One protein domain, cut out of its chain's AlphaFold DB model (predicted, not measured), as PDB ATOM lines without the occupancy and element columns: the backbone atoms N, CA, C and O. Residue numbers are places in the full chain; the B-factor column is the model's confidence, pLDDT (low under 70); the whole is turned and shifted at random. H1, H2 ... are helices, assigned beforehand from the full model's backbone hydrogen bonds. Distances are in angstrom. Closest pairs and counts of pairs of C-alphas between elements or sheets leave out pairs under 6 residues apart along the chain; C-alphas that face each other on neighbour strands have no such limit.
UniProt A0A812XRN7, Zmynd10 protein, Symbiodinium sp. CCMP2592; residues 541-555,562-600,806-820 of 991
ATOM      1  N   GLU A 541     180.572 269.557 279.982       88.00
ATOM      2  CA  GLU A 541     181.175 269.491 278.645       88.00
ATOM      3  C   GLU A 541     180.144 269.221 277.548       88.00
ATOM      4  O   GLU A 541     180.136 269.916 276.534       88.00
ATOM      5  N   LYS A 542     179.252 268.238 277.726       88.12
ATOM      6  CA  LYS A 542     178.230 267.929 276.719       88.12
ATOM      7  C   LYS A 542     177.260 269.099 276.547       88.12
ATOM      8  O   LYS A 542     177.001 269.502 275.416       88.12
ATOM      9  N   ARG A 543     176.794 269.687 277.655       87.50
ATOM     10  CA  ARG A 543     175.923 270.878 277.663       87.50
ATOM     11  C   ARG A 543     176.568 272.050 276.921       87.50
ATOM     12  O   ARG A 543     175.936 272.643 276.049       87.50
ATOM     13  N   PHE A 544     177.841 272.332 277.203       90.31
ATOM     14  CA  PHE A 544     178.621 273.337 276.482       90.31
ATOM     15  C   PHE A 544     178.781 272.984 274.995       90.31
ATOM     16  O   PHE A 544     178.572 273.835 274.138       90.31
ATOM     17  N   SER A 545     179.130 271.738 274.671       90.62
ATOM     18  CA  SER A 545     179.416 271.277 273.307       90.62
ATOM     19  C   SER A 545     178.185 271.324 272.398       90.62
ATOM     20  O   SER A 545     178.292 271.750 271.246       90.62
ATOM     21  N   ASP A 546     177.008 270.963 272.913       90.38
ATOM     22  CA  ASP A 546     175.742 271.025 272.175       90.38
ATOM     23  C   ASP A 546     175.265 272.484 271.986       90.38
ATOM     24  O   ASP A 546     174.848 272.853 270.883       90.38
ATOM     25  N   LEU A 547     175.432 273.357 272.992       91.62
ATOM     26  CA  LEU A 547     175.178 274.803 272.873       91.62
ATOM     27  C   LEU A 547     176.133 275.464 271.864       91.62
ATOM     28  O   LEU A 547     175.699 276.159 270.945       91.62
ATOM     29  N   ALA A 548     177.433 275.187 271.979       92.50
ATOM     30  CA  ALA A 548     178.472 275.690 271.088       92.50
ATOM     31  C   ALA A 548     178.277 275.206 269.645       92.50
ATOM     32  O   ALA A 548     178.407 275.995 268.711       92.50
ATOM     33  N   ARG A 549     177.887 273.940 269.444       90.88
ATOM     34  CA  ARG A 549     177.513 273.406 268.127       90.88
ATOM     35  C   ARG A 549     176.288 274.119 267.553       90.88
ATOM     36  O   ARG A 549     176.280 274.403 266.358       90.88
ATOM     37  N   THR A 550     175.284 274.428 268.373       91.31
ATOM     38  CA  THR A 550     174.074 275.142 267.927       91.31
ATOM     39  C   THR A 550     174.407 276.575 267.499       91.31
ATOM     40  O   THR A 550     174.025 276.999 266.409       91.31
ATOM     41  N   PHE A 551     175.202 277.287 268.302       92.88
ATOM     42  CA  PHE A 551     175.649 278.653 268.024       92.88
ATOM     43  C   PHE A 551     176.598 278.741 266.809       92.88
ATOM     44  O   PHE A 551     176.397 279.554 265.901       92.88
ATOM     45  N   PHE A 552     177.626 277.886 266.738       92.19
ATOM     46  CA  PHE A 552     178.562 277.874 265.609       92.19
ATOM     47  C   PHE A 552     177.932 277.328 264.322       92.19
ATOM     48  O   PHE A 552     178.265 277.825 263.251       92.19
ATOM     49  N   GLY A 553     176.982 276.390 264.402       88.19
ATOM     50  CA  GLY A 553     176.312 275.789 263.239       88.19
ATOM     51  C   GLY A 553     175.436 276.751 262.427       88.19
ATOM     52  O   GLY A 553     175.032 276.420 261.316       88.19
ATOM     53  N   ALA A 554     175.162 277.953 262.945       84.00
ATOM     54  CA  ALA A 554     174.574 279.055 262.181       84.00
ATOM     55  C   ALA A 554     175.616 279.927 261.448       84.00
ATOM     56  O   ALA A 554     175.240 280.749 260.619       84.00
ATOM     57  N   ASN A 555     176.911 279.781 261.746       85.25
ATOM     58  CA  ASN A 555     177.975 280.689 261.303       85.25
ATOM     59  C   ASN A 555     179.124 279.995 260.541       85.25
ATOM     60  O   ASN A 555     179.802 280.670 259.772       85.25
ATOM     61  N   GLY A 562     183.018 271.757 265.273       90.19
ATOM     62  CA  GLY A 562     183.591 270.745 266.163       90.19
ATOM     63  C   GLY A 562     184.989 271.101 266.683       90.19
ATOM     64  O   GLY A 562     185.317 270.788 267.828       90.19
ATOM     65  N   VAL A 563     185.810 271.769 265.867       90.31
ATOM     66  CA  VAL A 563     187.143 272.258 266.256       90.31
ATOM     67  C   VAL A 563     187.038 273.449 267.217       90.31
ATOM     68  O   VAL A 563     187.645 273.407 268.288       90.31
ATOM     69  N   LEU A 564     186.221 274.460 266.895       90.44
ATOM     70  CA  LEU A 564     186.014 275.642 267.739       90.44
ATOM     71  C   LEU A 564     185.383 275.283 269.095       90.44
ATOM     72  O   LEU A 564     185.867 275.765 270.116       90.44
ATOM     73  N   SER A 565     184.375 274.400 269.140       91.25
ATOM     74  CA  SER A 565     183.760 273.954 270.401       91.25
ATOM     75  C   SER A 565     184.773 273.274 271.325       91.25
ATOM     76  O   SER A 565     184.880 273.651 272.489       91.25
ATOM     77  N   ARG A 566     185.564 272.313 270.822       90.56
ATOM     78  CA  ARG A 566     186.572 271.614 271.643       90.56
ATOM     79  C   ARG A 566     187.691 272.543 272.110       90.56
ATOM     80  O   ARG A 566     188.121 272.439 273.255       90.56
ATOM     81  N   ALA A 567     188.154 273.447 271.246       89.50
ATOM     82  CA  ALA A 567     189.181 274.418 271.611       89.50
ATOM     83  C   ALA A 567     188.661 275.419 272.658       89.50
ATOM     84  O   ALA A 567     189.341 275.676 273.645       89.50
ATOM     85  N   CYS A 568     187.433 275.923 272.502       89.69
ATOM     86  CA  CYS A 568     186.823 276.826 273.473       89.69
ATOM     87  C   CYS A 568     186.560 276.136 274.823       89.69
ATOM     88  O   CYS A 568     186.868 276.718 275.858       89.69
ATOM     89  N   TRP A 569     186.060 274.892 274.830       90.25
ATOM     90  CA  TRP A 569     185.854 274.122 276.064       90.25
ATOM     91  C   TRP A 569     187.167 273.891 276.818       90.25
ATOM     92  O   TRP A 569     187.286 274.248 277.986       90.25
ATOM     93  N   ARG A 570     188.192 273.379 276.125       88.81
ATOM     94  CA  ARG A 570     189.515 273.154 276.721       88.81
ATOM     95  C   ARG A 570     190.134 274.446 277.254       88.81
ATOM     96  O   ARG A 570     190.751 274.418 278.309       88.81
ATOM     97  N   TRP A 571     189.945 275.566 276.557       88.12
ATOM     98  CA  TRP A 571     190.402 276.877 277.010       88.12
ATOM     99  C   TRP A 571     189.680 277.345 278.290       88.12
ATOM    100  O   TRP A 571     190.339 277.891 279.175       88.12
ATOM    101  N   ILE A 572     188.371 277.087 278.441       84.94
ATOM    102  CA  ILE A 572     187.643 277.347 279.700       84.94
ATOM    103  C   ILE A 572     188.233 276.500 280.833       84.94
ATOM    104  O   ILE A 572     188.582 277.044 281.877       84.94
ATOM    105  N   CYS A 573     188.392 275.188 280.626       83.88
ATOM    106  CA  CYS A 573     188.946 274.286 281.641       83.88
ATOM    107  C   CYS A 573     190.368 274.691 282.059       83.88
ATOM    108  O   CYS A 573     190.656 274.778 283.253       83.88
ATOM    109  N   ASP A 574     191.232 274.993 281.085       81.75
ATOM    110  CA  ASP A 574     192.633 275.352 281.316       81.75
ATOM    111  C   ASP A 574     192.805 276.727 281.998       81.75
ATOM    112  O   ASP A 574     193.824 276.923 282.651       81.75
ATOM    113  N   ASN A 575     191.849 277.665 281.887       79.12
ATOM    114  CA  ASN A 575     191.894 278.957 282.604       79.12
ATOM    115  C   ASN A 575     191.031 278.989 283.883       79.12
ATOM    116  O   ASN A 575     191.170 279.890 284.707       79.12
ATOM    117  N   GLY A 576     190.138 278.017 284.072       72.50
ATOM    118  CA  GLY A 576     189.169 278.001 285.169       72.50
ATOM    119  C   GLY A 576     189.719 277.610 286.541       72.50
ATOM    120  O   GLY A 576     189.030 277.783 287.538       72.50
ATOM    121  N   SER A 577     190.933 277.055 286.617       62.41
ATOM    122  CA  SER A 577     191.442 276.374 287.826       62.41
ATOM    123  C   SER A 577     190.577 275.180 288.279       62.41
ATOM    124  O   SER A 577     190.562 274.821 289.455       62.41
ATOM    125  N   LEU A 578     189.865 274.537 287.342       52.75
ATOM    126  CA  LEU A 578     189.067 273.336 287.613       52.75
ATOM    127  C   LEU A 578     189.961 272.108 287.860       52.75
ATOM    128  O   LEU A 578     190.711 271.726 286.958       52.75
ATOM    129  N   PRO A 579     189.822 271.399 288.997       55.00
ATOM    130  CA  PRO A 579     190.200 269.994 289.050       55.00
ATOM    131  C   PRO A 579     189.229 269.206 288.157       55.00
ATOM    132  O   PRO A 579     188.021 269.202 288.397       55.00
ATOM    133  N   LEU A 580     189.751 268.552 287.116       55.03
ATOM    134  CA  LEU A 580     188.942 267.877 286.085       55.03
ATOM    135  C   LEU A 580     188.077 266.723 286.630       55.03
ATOM    136  O   LEU A 580     187.082 266.369 286.006       55.03
ATOM    137  N   ASP A 581     188.419 266.185 287.803       54.94
ATOM    138  CA  ASP A 581     187.740 265.057 288.455       54.94
ATOM    139  C   ASP A 581     186.620 265.485 289.439       54.94
ATOM    140  O   ASP A 581     186.141 264.680 290.239       54.94
ATOM    141  N   GLY A 582     186.219 266.766 289.442       54.16
ATOM    142  CA  GLY A 582     185.254 267.334 290.393       54.16
ATOM    143  C   GLY A 582     183.852 267.576 289.822       54.16
ATOM    144  O   GLY A 582     183.614 268.598 289.183       54.16
ATOM    145  N   ASP A 583     182.888 266.710 290.148       54.56
ATOM    146  CA  ASP A 583     181.498 266.733 289.640       54.56
ATOM    147  C   ASP A 583     180.598 267.833 290.271       54.56
ATOM    148  O   ASP A 583     179.493 267.590 290.756       54.56
ATOM    149  N   LYS A 584     181.103 269.073 290.362       59.19
ATOM    150  CA  LYS A 584     180.455 270.198 291.067       59.19
ATOM    151  C   LYS A 584     180.117 271.351 290.126       59.19
ATOM    152  O   LYS A 584     180.915 272.267 289.935       59.19
ATOM    153  N   ALA A 585     178.881 271.353 289.627       59.00
ATOM    154  CA  ALA A 585     178.356 272.362 288.700       59.00
ATOM    155  C   ALA A 585     178.581 273.827 289.138       59.00
ATOM    156  O   ALA A 585     178.875 274.663 288.292       59.00
ATOM    157  N   ALA A 586     178.518 274.131 290.441       60.44
ATOM    158  CA  ALA A 586     178.736 275.485 290.967       60.44
ATOM    159  C   ALA A 586     180.136 276.057 290.655       60.44
ATOM    160  O   ALA A 586     180.273 277.257 290.450       60.44
ATOM    161  N   VAL A 587     181.171 275.211 290.561       59.97
ATOM    162  CA  VAL A 587     182.531 275.675 290.224       59.97
ATOM    163  C   VAL A 587     182.591 276.140 288.766       59.97
ATOM    164  O   VAL A 587     183.289 277.098 288.452       59.97
ATOM    165  N   ALA A 588     181.812 275.519 287.872       62.41
ATOM    166  CA  ALA A 588     181.778 275.887 286.457       62.41
ATOM    167  C   ALA A 588     181.207 277.299 286.210       62.41
ATOM    168  O   ALA A 588     181.575 277.928 285.222       62.41
ATOM    169  N   GLU A 589     180.350 277.816 287.095       64.94
ATOM    170  CA  GLU A 589     179.806 279.174 286.974       64.94
ATOM    171  C   GLU A 589     180.883 280.236 287.249       64.94
ATOM    172  O   GLU A 589     181.117 281.106 286.410       64.94
ATOM    173  N   GLU A 590     181.603 280.124 288.372       67.75
ATOM    174  CA  GLU A 590     182.707 281.026 288.734       67.75
ATOM    175  C   GLU A 590     183.861 280.952 287.716       67.75
ATOM    176  O   GLU A 590     184.408 281.977 287.302       67.75
ATOM    177  N   VAL A 591     184.160 279.745 287.224       67.19
ATOM    178  CA  VAL A 591     185.090 279.494 286.112       67.19
ATOM    179  C   VAL A 591     184.702 280.276 284.861       67.19
ATOM    180  O   VAL A 591     185.529 280.997 284.305       67.19
ATOM    181  N   VAL A 592     183.453 280.149 284.404       68.69
ATOM    182  CA  VAL A 592     182.974 280.834 283.197       68.69
ATOM    183  C   VAL A 592     182.908 282.347 283.430       68.69
ATOM    184  O   VAL A 592     183.279 283.106 282.535       68.69
ATOM    185  N   ALA A 593     182.528 282.801 284.629       69.31
ATOM    186  CA  ALA A 593     182.562 284.207 285.035       69.31
ATOM    187  C   ALA A 593     183.972 284.812 284.934       69.31
ATOM    188  O   ALA A 593     184.148 285.846 284.282       69.31
ATOM    189  N   SER A 594     184.970 284.141 285.517       70.38
ATOM    190  CA  SER A 594     186.381 284.544 285.513       70.38
ATOM    191  C   SER A 594     187.002 284.487 284.113       70.38
ATOM    192  O   SER A 594     187.574 285.473 283.631       70.38
ATOM    193  N   ALA A 595     186.804 283.376 283.395       68.31
ATOM    194  CA  ALA A 595     187.280 283.209 282.028       68.31
ATOM    195  C   ALA A 595     186.684 284.283 281.103       68.31
ATOM    196  O   ALA A 595     187.419 284.952 280.382       68.31
ATOM    197  N   ALA A 596     185.372 284.531 281.161       65.62
ATOM    198  CA  ALA A 596     184.721 285.533 280.319       65.62
ATOM    199  C   ALA A 596     184.954 286.987 280.782       65.62
ATOM    200  O   ALA A 596     184.826 287.910 279.978       65.62
ATOM    201  N   ALA A 597     185.319 287.241 282.044       68.44
ATOM    202  CA  ALA A 597     185.887 288.531 282.453       68.44
ATOM    203  C   ALA A 597     187.237 288.766 281.753       68.44
ATOM    204  O   ALA A 597     187.373 289.746 281.021       68.44
ATOM    205  N   SER A 598     188.144 287.791 281.847       68.06
ATOM    206  CA  SER A 598     189.457 287.766 281.173       68.06
ATOM    207  C   SER A 598     189.369 287.718 279.633       68.06
ATOM    208  O   SER A 598     190.348 287.903 278.914       68.06
ATOM    209  N   LEU A 599     188.180 287.447 279.093       64.19
ATOM    210  CA  LEU A 599     187.891 287.476 277.662       64.19
ATOM    211  C   LEU A 599     187.322 288.828 277.201       64.19
ATOM    212  O   LEU A 599     187.496 289.200 276.041       64.19
ATOM    213  N   ARG A 600     186.641 289.568 278.089       64.50
ATOM    214  CA  ARG A 600     186.056 290.893 277.805       64.50
ATOM    215  C   ARG A 600     187.104 292.001 277.732       64.50
ATOM    216  O   ARG A 600     186.887 292.960 277.000       64.50
ATOM    217  N   LEU A 806     183.965 284.988 271.382       87.69
ATOM    218  CA  LEU A 806     183.592 286.024 272.362       87.69
ATOM    219  C   LEU A 806     182.092 285.982 272.685       87.69
ATOM    220  O   LEU A 806     181.691 286.071 273.843       87.69
ATOM    221  N   ARG A 807     181.261 285.819 271.652       90.44
ATOM    222  CA  ARG A 807     179.801 285.770 271.770       90.44
ATOM    223  C   ARG A 807     179.285 284.461 272.345       90.44
ATOM    224  O   ARG A 807     178.411 284.513 273.202       90.44
ATOM    225  N   LEU A 808     179.844 283.318 271.946       91.50
ATOM    226  CA  LEU A 808     179.527 282.033 272.566       91.50
ATOM    227  C   LEU A 808     179.767 282.103 274.076       91.50
ATOM    228  O   LEU A 808     178.903 281.700 274.841       91.50
ATOM    229  N   LEU A 809     180.898 282.661 274.510       87.62
ATOM    230  CA  LEU A 809     181.228 282.767 275.932       87.62
ATOM    231  C   LEU A 809     180.283 283.710 276.704       87.62
ATOM    232  O   LEU A 809     180.031 283.470 277.882       87.62
ATOM    233  N   LEU A 810     179.667 284.702 276.046       87.38
ATOM    234  CA  LEU A 810     178.552 285.480 276.611       87.38
ATOM    235  C   LEU A 810     177.247 284.666 276.698       87.38
ATOM    236  O   LEU A 810     176.583 284.704 277.729       87.38
ATOM    237  N   VAL A 811     176.885 283.888 275.672       89.56
ATOM    238  CA  VAL A 811     175.699 283.000 275.726       89.56
ATOM    239  C   VAL A 811     175.866 281.927 276.808       89.56
ATOM    240  O   VAL A 811     174.914 281.601 277.514       89.56
ATOM    241  N   VAL A 812     177.086 281.410 276.963       86.62
ATOM    242  CA  VAL A 812     177.482 280.430 277.982       86.62
ATOM    243  C   VAL A 812     177.398 281.052 279.380       86.62
ATOM    244  O   VAL A 812     176.766 280.446 280.233       86.62
ATOM    245  N   LEU A 813     177.904 282.274 279.610       82.25
ATOM    246  CA  LEU A 813     177.684 283.011 280.871       82.25
ATOM    247  C   LEU A 813     176.202 283.027 281.277       82.25
ATOM    248  O   LEU A 813     175.843 282.508 282.333       82.25
ATOM    249  N   HIS A 814     175.339 283.571 280.414       79.94
ATOM    250  CA  HIS A 814     173.902 283.695 280.692       79.94
ATOM    251  C   HIS A 814     173.200 282.331 280.816       79.94
ATOM    252  O   HIS A 814     172.183 282.225 281.491       79.94
ATOM    253  N   GLY A 815     173.733 281.284 280.178       77.38
ATOM    254  CA  GLY A 815     173.222 279.911 280.255       77.38
ATOM    255  C   GLY A 815     173.695 279.090 281.457       77.38
ATOM    256  O   GLY A 815     173.118 278.035 281.711       77.38
ATOM    257  N   PHE A 816     174.732 279.539 282.173       72.75
ATOM    258  CA  PHE A 816     175.263 278.864 283.364       72.75
ATOM    259  C   PHE A 816     174.949 279.595 284.680       72.75
ATOM    260  O   PHE A 816     174.928 278.934 285.713       72.75
ATOM    261  N   GLN A 817     174.635 280.897 284.647       68.81
ATOM    262  CA  GLN A 817     174.189 281.665 285.825       68.81
ATOM    263  C   GLN A 817     172.783 281.291 286.325       68.81
ATOM    264  O   GLN A 817     172.480 281.449 287.506       68.81
ATOM    265  N   GLU A 818     171.906 280.787 285.451       66.44
ATOM    266  CA  GLU A 818     170.589 280.275 285.843       66.44
ATOM    267  C   GLU A 818     170.569 278.739 285.719       66.44
ATOM    268  O   GLU A 818     170.556 278.205 284.602       66.44
ATOM    269  N   PRO A 819     170.585 277.986 286.840       52.88
ATOM    270  CA  PRO A 819     170.642 276.532 286.781       52.88
ATOM    271  C   PRO A 819     169.398 275.944 286.100       52.88
ATOM    272  O   PRO A 819     168.259 276.237 286.469       52.88
ATOM    273  N   CYS A 820     169.653 275.042 285.145       53.69
ATOM    274  CA  CYS A 820     168.679 274.281 284.344       53.69
ATOM    275  C   CYS A 820     168.002 275.013 283.164       53.69
ATOM    276  O   CYS A 820     166.948 274.560 282.719       53.69
TER     277      CYS A 820
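What this domain is: This is residues 541 to 555, 562 to 600 and 806 to 820 of the 991 residues of the protein "Zmynd10 protein" of Symbiodinium sp. CCMP2592 (UniProt A0A812XRN7). Look for a small ring of four helices in which the longest, H3, runs side by side with H4, and H1 and H2 make a second, steeply crossed pair. The end of H2 meets H3 and H1 crosses H4, and the ring closes as H1, H2, H3, H4. The printed part has 69 residues with four named helices, in the order H1, H2, H3, H4 along the chain, and no named strand; the class is all helix. The whole is compact, with a radius of gyration of the C-alphas of 11.3 A, and its C-alphas span 31 by 25 by 22 A, a rounded outline.

How they stand to each other: Start from H3, residues 585 to 600, and then find H4, residues 806 to 816. The two touch, with Glu 589 and Phe 816 as their closest C-alphas at 5.8 A, and run opposite ways at a shallow tilt of 26 degrees. H2, residues 562 to 575, touches H3 with residues 572 to 575 alone, and H3 touches H2 with residues 591 to 595 alone. Their closest C-alphas are those of Asn 575 and Ala 595, 6.3 A apart, and their lines are about perpendicular at 81 degrees. H1, residues 541 to 552, touches H2 at a steep tilt of 50 degrees, opposite ways; the closest C-alphas, of Ala 548 and Ser 565, are 5.6 A apart. The same Ala 548 comes closest to H4, its C-alpha 6.6 A from that of Leu 808; H1 and H4 touch at a steep tilt of 45 degrees, opposite ways. H2 and H4 are near each other, while H1 and H3 are apart. The packing of the helices is mostly crossed, with one of the four touching pairs at a shallow tilt. In H1, H2 and H4 every O i to N i+4 pair is within hydrogen-bond range; in H3 it is 10 of 12.

Where its parts are: Find C-alpha 585 at (178.356, 272.362, 288.700); from there H3 runs 22.8 A to C-alpha 600 at (186.056, 290.893, 277.805). H2, residues 562 to 575, is 20.2 A long. H1 begins at C-alpha 541 at (181.175, 269.491, 278.645) and runs 15.7 A to residue 552. H4, residues 806 to 816, is 15.5 A long.

The domain as a whole: Look at Asn 555 and Gly 582 for the two C-alphas farthest apart, 32.8 A. Residues 556 to 561 are not printed, and C-alphas 555 and 562 are 12.4 A apart across that cut. Residues 601 to 805 are not printed either, and C-alphas 600 and 806 are 7.7 A apart. The link from H2 to H3, nine residues, is short. The model's mean pLDDT over the printed part is 77.1; it is under 70 in residues 577 to 593, 595 to 600 and 817 to 820.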